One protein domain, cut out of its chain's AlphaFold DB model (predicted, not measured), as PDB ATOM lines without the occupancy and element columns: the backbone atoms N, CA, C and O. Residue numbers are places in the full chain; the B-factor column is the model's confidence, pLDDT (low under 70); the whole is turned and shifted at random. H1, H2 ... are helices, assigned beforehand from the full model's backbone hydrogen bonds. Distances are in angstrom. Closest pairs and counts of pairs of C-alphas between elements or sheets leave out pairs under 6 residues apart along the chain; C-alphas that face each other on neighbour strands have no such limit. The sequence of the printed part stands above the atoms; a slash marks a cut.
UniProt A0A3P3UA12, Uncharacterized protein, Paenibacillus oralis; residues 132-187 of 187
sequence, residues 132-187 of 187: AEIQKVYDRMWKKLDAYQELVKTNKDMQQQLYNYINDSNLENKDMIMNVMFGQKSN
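What this domain is: This is residues 132 to 187 of the 187 residues of an uncharacterized protein of Paenibacillus oralis (UniProt A0A3P3UA12). One long, nearly straight helix, H1, makes the long axis, and at its far end the chain folds back into a short helix, H2, side by side with its last turns, as a lopsided helical hairpin. Most of H1, residues 132 to 158, sticks out free, and a short tail follows H2. The printed part has 56 residues with two named helices, H1 then H2, and no named strand; its class is all helix. It is extended, with a radius of gyration of the C-alphas of 18.6 A, and spans 60 by 28 by 9 A.

Where its parts are: H1, residues 132 to 168, runs 53.3 A from C-alpha 132 at (111.418, 176.024, 143.421) to C-alpha 168 at (113.662, 125.407, 160.005). H2, residues 174 to 182, ends with C-alpha 182 at (108.113, 137.334, 168.330), 11.6 A from its first C-alpha.

How they stand to each other: H1 touches H2 with residues 163 to 167 alone; the closest C-alphas, of Ile 166 and Lys 174, are 6.5 A apart. They form a helical hairpin, opposite ways at a shallow tilt of 16 degrees. Every O i to N i+4 pair is within hydrogen-bond range in H2, and 32 of 33 in H1.

The domain as a whole: The two farthest C-alphas, of Ala 132 and Glu 172, are 60.3 A apart. The printed part has no cut, and the link from H1 to H2 is tight. Residues 184 to 187 are under 70 in pLDDT.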
ATOM      1  N   ALA A 132     110.384 177.024 143.669       97.25
ATOM      2  CA  ALA A 132     111.418 176.024 143.421       97.25
ATOM      3  C   ALA A 132     112.207 175.681 144.695       97.25
ATOM      4  O   ALA A 132     112.591 174.529 144.882       97.25
ATOM      5  N   GLU A 133     112.425 176.645 145.593       97.00
ATOM      6  CA  GLU A 133     113.086 176.402 146.882       97.00
ATOM      7  C   GLU A 133     112.159 175.656 147.849       97.00
ATOM      8  O   GLU A 133     112.596 174.709 148.502       97.00
ATOM      9  N   ILE A 134     110.864 175.993 147.867       96.75
ATOM     10  CA  ILE A 134     109.855 175.223 148.610       96.75
ATOM     11  C   ILE A 134     109.796 173.777 148.087       96.75
ATOM     12  O   ILE A 134     109.784 172.836 148.879       96.75
ATOM     13  N   GLN A 135     109.814 173.571 146.767       96.75
ATOM     14  CA  GLN A 135     109.782 172.227 146.185       96.75
ATOM     15  C   GLN A 135     110.949 171.357 146.671       96.75
ATOM     16  O   GLN A 135     110.746 170.180 146.963       96.75
ATOM     17  N   LYS A 136     112.147 171.930 146.864       97.12
ATOM     18  CA  LYS A 136     113.294 171.192 147.429       97.12
ATOM     19  C   LYS A 136     112.998 170.631 148.818       97.12
ATOM     20  O   LYS A 136     113.504 169.559 149.146       97.12
ATOM     21  N   VAL A 137     112.204 171.334 149.627       96.94
ATOM     22  CA  VAL A 137     111.784 170.855 150.950       96.94
ATOM     23  C   VAL A 137     110.931 169.600 150.808       96.94
ATOM     24  O   VAL A 137     111.245 168.585 151.427       96.94
ATOM     25  N   TYR A 138     109.905 169.643 149.956       95.75
ATOM     26  CA  TYR A 138     109.051 168.483 149.701       95.75
ATOM     27  C   TYR A 138     109.839 167.315 149.124       95.75
ATOM     28  O   TYR A 138     109.734 166.203 149.633       95.75
ATOM     29  N   ASP A 139     110.684 167.558 148.122       96.38
ATOM     30  CA  ASP A 139     111.522 166.518 147.525       96.38
ATOM     31  C   ASP A 139     112.439 165.873 148.570       96.38
ATOM     32  O   ASP A 139     112.673 164.662 148.551       96.38
ATOM     33  N   ARG A 140     112.980 166.672 149.498       94.56
ATOM     34  CA  ARG A 140     113.829 166.172 150.582       94.56
ATOM     35  C   ARG A 140     113.031 165.374 151.610       94.56
ATOM     36  O   ARG A 140     113.525 164.343 152.066       94.56
ATOM     37  N   MET A 141     111.820 165.817 151.942       93.88
ATOM     38  CA  MET A 141     110.898 165.111 152.831       93.88
ATOM     39  C   MET A 141     110.494 163.758 152.241       93.88
ATOM     40  O   MET A 141     110.657 162.741 152.911       93.88
ATOM     41  N   TRP A 142     110.068 163.722 150.977       92.81
ATOM     42  CA  TRP A 142     109.708 162.482 150.288       92.81
ATOM     43  C   TRP A 142     110.880 161.509 150.217       92.81
ATOM     44  O   TRP A 142     110.734 160.368 150.630       92.81
ATOM     45  N   LYS A 143     112.082 161.977 149.858       93.38
ATOM     46  CA  LYS A 143     113.289 161.131 149.883       93.38
ATOM     47  C   LYS A 143     113.573 160.523 151.258       93.38
ATOM     48  O   LYS A 143     114.041 159.391 151.337       93.38
ATOM     49  N   LYS A 144     113.341 161.271 152.345       90.00
ATOM     50  CA  LYS A 144     113.488 160.738 153.708       90.00
ATOM     51  C   LYS A 144     112.412 159.696 154.005       90.00
ATOM     52  O   LYS A 144     112.745 158.648 154.546       90.00
ATOM     53  N   LEU A 145     111.158 159.955 153.635       88.94
ATOM     54  CA  LEU A 145     110.056 159.004 153.804       88.94
ATOM     55  C   LEU A 145     110.295 157.709 153.022       88.94
ATOM     56  O   LEU A 145     110.134 156.635 153.595       88.94
ATOM     57  N   ASP A 146     110.755 157.798 151.776       90.75
ATOM     58  CA  ASP A 146     111.105 156.639 150.950       90.75
ATOM     59  C   ASP A 146     112.208 155.807 151.620       90.75
ATOM     60  O   ASP A 146     112.057 154.598 151.801       90.75
ATOM     61  N   ALA A 147     113.277 156.456 152.098       88.75
ATOM     62  CA  ALA A 147     114.348 155.777 152.827       88.75
ATOM     63  C   ALA A 147     113.837 155.094 154.112       88.75
ATOM     64  O   ALA A 147     114.252 153.980 154.434       88.75
ATOM     65  N   TYR A 148     112.906 155.720 154.844       86.06
ATOM     66  CA  TYR A 148     112.276 155.091 156.007       86.06
ATOM     67  C   TYR A 148     111.408 153.890 155.620       86.06
ATOM     68  O   TYR A 148     111.457 152.865 156.302       86.06
ATOM     69  N   GLN A 149     110.644 153.974 154.532       85.19
ATOM     70  CA  GLN A 149     109.842 152.852 154.044       85.19
ATOM     71  C   GLN A 149     110.721 151.668 153.628       85.19
ATOM     72  O   GLN A 149     110.406 150.525 153.968       85.19
ATOM     73  N   GLU A 150     111.849 151.928 152.963       91.25
ATOM     74  CA  GLU A 150     112.837 150.900 152.619       91.25
ATOM     75  C   GLU A 150     113.445 150.244 153.863       91.25
ATOM     76  O   GLU A 150     113.555 149.016 153.921       91.25
ATOM     77  N   LEU A 151     113.780 151.029 154.893       88.81
ATOM     78  CA  LEU A 151     114.276 150.502 156.168       88.81
ATOM     79  C   LEU A 151     113.226 149.646 156.882       88.81
ATOM     80  O   LEU A 151     113.541 148.560 157.364       88.81
ATOM     81  N   VAL A 152     111.968 150.092 156.922       88.38
ATOM     82  CA  VAL A 152     110.863 149.321 157.515       88.38
ATOM     83  C   VAL A 152     110.649 148.013 156.758       88.38
ATOM     84  O   VAL A 152     110.477 146.967 157.386       88.38
ATOM     85  N   LYS A 153     110.683 148.051 155.424       90.88
ATOM     86  CA  LYS A 153     110.581 146.851 154.589       90.88
ATOM     87  C   LYS A 153     111.736 145.889 154.865       90.88
ATOM     88  O   LYS A 153     111.488 144.724 155.148       90.88
ATOM     89  N   THR A 154     112.968 146.393 154.878       91.81
ATOM     90  CA  THR A 154     114.168 145.594 155.173       91.81
ATOM     91  C   THR A 154     114.084 144.958 156.560       91.81
ATOM     92  O   THR A 154     114.359 143.771 156.707       91.81
ATOM     93  N   ASN A 155     113.629 145.704 157.572       89.31
ATOM     94  CA  ASN A 155     113.425 145.169 158.917       89.31
ATOM     95  C   ASN A 155     112.367 144.057 158.947       89.31
ATOM     96  O   ASN A 155     112.587 143.040 159.601       89.31
ATOM     97  N   LYS A 156     111.245 144.211 158.229       90.00
ATOM     98  CA  LYS A 156     110.221 143.156 158.110       90.00
ATOM     99  C   LYS A 156     110.767 141.912 157.411       90.00
ATOM    100  O   LYS A 156     110.547 140.803 157.890       90.00
ATOM    101  N   ASP A 157     111.519 142.094 156.328       92.56
ATOM    102  CA  ASP A 157     112.141 140.992 155.592       92.56
ATOM    103  C   ASP A 157     113.159 140.249 156.477       92.56
ATOM    104  O   ASP A 157     113.162 139.020 156.518       92.56
ATOM    105  N   MET A 158     113.968 140.976 157.255       88.56
ATOM    106  CA  MET A 158     114.897 140.389 158.228       88.56
ATOM    107  C   MET A 158     114.173 139.640 159.352       88.56
ATOM    108  O   MET A 158     114.585 138.537 159.709       88.56
ATOM    109  N   GLN A 159     113.086 140.198 159.894       87.88
ATOM    110  CA  GLN A 159     112.254 139.514 160.890       87.88
ATOM    111  C   GLN A 159     111.684 138.207 160.332       87.88
ATOM    112  O   GLN A 159     111.736 137.184 161.014       87.88
ATOM    113  N   GLN A 160     111.212 138.211 159.084       89.75
ATOM    114  CA  GLN A 160     110.697 137.010 158.430       89.75
ATOM    115  C   GLN A 160     111.799 135.973 158.171       89.75
ATOM    116  O   GLN A 160     111.582 134.782 158.385       89.75
ATOM    117  N   GLN A 161     112.987 136.401 157.740       89.44
ATOM    118  CA  GLN A 161     114.129 135.500 157.549       89.44
ATOM    119  C   GLN A 161     114.570 134.858 158.868       89.44
ATOM    120  O   GLN A 161     114.820 133.656 158.900       89.44
ATOM    121  N   LEU A 162     114.618 135.631 159.957       86.81
ATOM    122  CA  LEU A 162     114.916 135.117 161.295       86.81
ATOM    123  C   LEU A 162     113.845 134.133 161.773       86.81
ATOM    124  O   LEU A 162     114.191 133.067 162.277       86.81
ATOM    125  N   TYR A 163     112.566 134.463 161.575       87.94
ATOM    126  CA  TYR A 163     111.450 133.567 161.877       87.94
ATOM    127  C   TYR A 163     111.601 132.235 161.132       87.94
ATOM    128  O   TYR A 163     111.571 131.176 161.755       87.94
ATOM    129  N   ASN A 164     111.832 132.281 159.816       89.19
ATOM    130  CA  ASN A 164     112.007 131.084 158.992       89.19
ATOM    131  C   ASN A 164     113.237 130.279 159.435       89.19
ATOM    132  O   ASN A 164     113.136 129.076 159.631       89.19
ATOM    133  N   TYR A 165     114.372 130.940 159.685       87.06
ATOM    134  CA  TYR A 165     115.586 130.281 160.166       87.06
ATOM    135  C   TYR A 165     115.360 129.553 161.494       87.06
ATOM    136  O   TYR A 165     115.733 128.390 161.619       87.06
ATOM    137  N   ILE A 166     114.730 130.199 162.481       86.44
ATOM    138  CA  ILE A 166     114.414 129.563 163.770       86.44
ATOM    139  C   ILE A 166     113.416 128.417 163.570       86.44
ATOM    140  O   ILE A 166     113.526 127.388 164.238       86.44
ATOM    141  N   ASN A 167     112.463 128.563 162.643       84.31
ATOM    142  CA  ASN A 167     111.489 127.520 162.359       84.31
ATOM    143  C   ASN A 167     112.101 126.283 161.682       84.31
ATOM    144  O   ASN A 167     111.750 125.156 162.030       84.31
ATOM    145  N   ASP A 168     113.047 126.485 160.779       88.81
ATOM    146  CA  ASP A 168     113.662 125.407 160.005       88.81
ATOM    147  C   ASP A 168     114.890 124.802 160.710       88.81
ATOM    148  O   ASP A 168     115.363 123.723 160.346       88.81
ATOM    149  N   SER A 169     115.408 125.470 161.745       83.62
ATOM    150  CA  SER A 169     116.557 125.000 162.521       83.62
ATOM    151  C   SER A 169     116.156 124.032 163.633       83.62
ATOM    152  O   SER A 169     115.150 124.203 164.319       83.62
ATOM    153  N   ASN A 170     117.021 123.049 163.889       81.44
ATOM    154  CA  ASN A 170     116.843 122.066 164.960       81.44
ATOM    155  C   ASN A 170     117.398 122.593 166.302       81.44
ATOM    156  O   ASN A 170     118.312 122.013 166.886       81.44
ATOM    157  N   LEU A 171     116.916 123.761 166.738       83.62
ATOM    158  CA  LEU A 171     117.373 124.425 167.963       83.62
ATOM    159  C   LEU A 171     116.670 123.832 169.192       83.62
ATOM    160  O   LEU A 171     115.445 123.797 169.238       83.62
ATOM    161  N   GLU A 172     117.429 123.453 170.225       81.50
ATOM    162  CA  GLU A 172     116.876 122.874 171.466       81.50
ATOM    163  C   GLU A 172     115.895 123.812 172.192       81.50
ATOM    164  O   GLU A 172     114.924 123.355 172.782       81.50
ATOM    165  N   ASN A 173     116.110 125.130 172.111       85.50
ATOM    166  CA  ASN A 173     115.301 126.147 172.798       85.50
ATOM    167  C   ASN A 173     114.429 126.968 171.836       85.50
ATOM    168  O   ASN A 173     114.132 128.136 172.098       85.50
ATOM    169  N   LYS A 174     114.047 126.378 170.701       84.50
ATOM    170  CA  LYS A 174     113.302 127.044 169.625       84.50
ATOM    171  C   LYS A 174     112.071 127.811 170.125       84.50
ATOM    172  O   LYS A 174     111.928 128.992 169.817       84.50
ATOM    173  N   ASP A 175     111.242 127.188 170.958       80.75
ATOM    174  CA  ASP A 175     110.006 127.798 171.471       80.75
ATOM    175  C   ASP A 175     110.272 128.996 172.394       80.75
ATOM    176  O   ASP A 175     109.564 130.004 172.342       80.75
ATOM    177  N   MET A 176     111.334 128.933 173.204       81.56
ATOM    178  CA  MET A 176     111.747 130.048 174.060       81.56
ATOM    179  C   MET A 176     112.230 131.235 173.221       81.56
ATOM    180  O   MET A 176     111.842 132.372 173.486       81.56
ATOM    181  N   ILE A 177     113.035 130.977 172.185       82.25
ATOM    182  CA  ILE A 177     113.536 132.017 171.274       82.25
ATOM    183  C   ILE A 177     112.366 132.676 170.536       82.25
ATOM    184  O   ILE A 177     112.307 133.902 170.453       82.25
ATOM    185  N   MET A 178     111.408 131.880 170.053       82.19
ATOM    186  CA  MET A 178     110.222 132.391 169.368       82.19
ATOM    187  C   MET A 178     109.366 133.279 170.274       82.19
ATOM    188  O   MET A 178     108.967 134.367 169.859       82.19
ATOM    189  N   ASN A 179     109.145 132.868 171.524       83.94
ATOM    190  CA  ASN A 179     108.383 133.659 172.490       83.94
ATOM    191  C   ASN A 179     109.081 134.969 172.881       83.94
ATOM    192  O   ASN A 179     108.411 135.985 173.035       83.94
ATOM    193  N   VAL A 180     110.409 134.982 173.019       83.38
ATOM    194  CA  VAL A 180     111.153 136.207 173.373       83.38
ATOM    195  C   VAL A 180     111.233 137.185 172.198       83.38
ATOM    196  O   VAL A 180     111.136 138.393 172.401       83.38
ATOM    197  N   MET A 181     111.413 136.680 170.976       78.81
ATOM    198  CA  MET A 181     111.676 137.511 169.793       78.81
ATOM    199  C   MET A 181     110.402 137.944 169.058       78.81
ATOM    200  O   MET A 181     110.385 139.011 168.446       78.81
ATOM    201  N   PHE A 182     109.345 137.127 169.104       82.19
ATOM    202  CA  PHE A 182     108.113 137.334 168.330       82.19
ATOM    203  C   PHE A 182     106.829 137.203 169.164       82.19
ATOM    204  O   PHE A 182     105.732 137.347 168.622       82.19
ATOM    205  N   GLY A 183     106.938 136.925 170.468       71.19
ATOM    206  CA  GLY A 183     105.789 136.764 171.354       71.19
ATOM    207  C   GLY A 183     104.992 138.057 171.525       71.19
ATOM    208  O   GLY A 183     105.534 139.115 171.848       71.19
ATOM    209  N   GLN A 184     103.679 137.955 171.319       51.12
ATOM    210  CA  GLN A 184     102.704 139.006 171.600       51.12
ATOM    211  C   GLN A 184     102.706 139.372 173.095       51.12
ATOM    212  O   GLN A 184     102.771 138.497 173.957       51.12
ATOM    213  N   LYS A 185     102.521 140.664 173.408       44.25
ATOM    214  CA  LYS A 185     101.865 141.062 174.662       44.25
ATOM    215  C   LYS A 185     100.500 140.372 174.673       44.25
ATOM    216  O   LYS A 185      99.640 140.734 173.874       44.25
ATOM    217  N   SER A 186     100.323 139.368 175.525       35.38
ATOM    218  CA  SER A 186      98.995 138.848 175.835       35.38
ATOM    219  C   SER A 186      98.153 139.997 176.391       35.38
ATOM    220  O   SER A 186      98.600 140.683 177.313       35.38
ATOM    221  N   ASN A 187      96.990 140.227 175.777       35.22
ATOM    222  CA  ASN A 187      95.915 141.028 176.363       35.22
ATOM    223  C   ASN A 187      95.559 140.525 177.764       35.22
ATOM    224  O   ASN A 187      95.593 139.286 177.960       35.22
TER     225      ASN A 187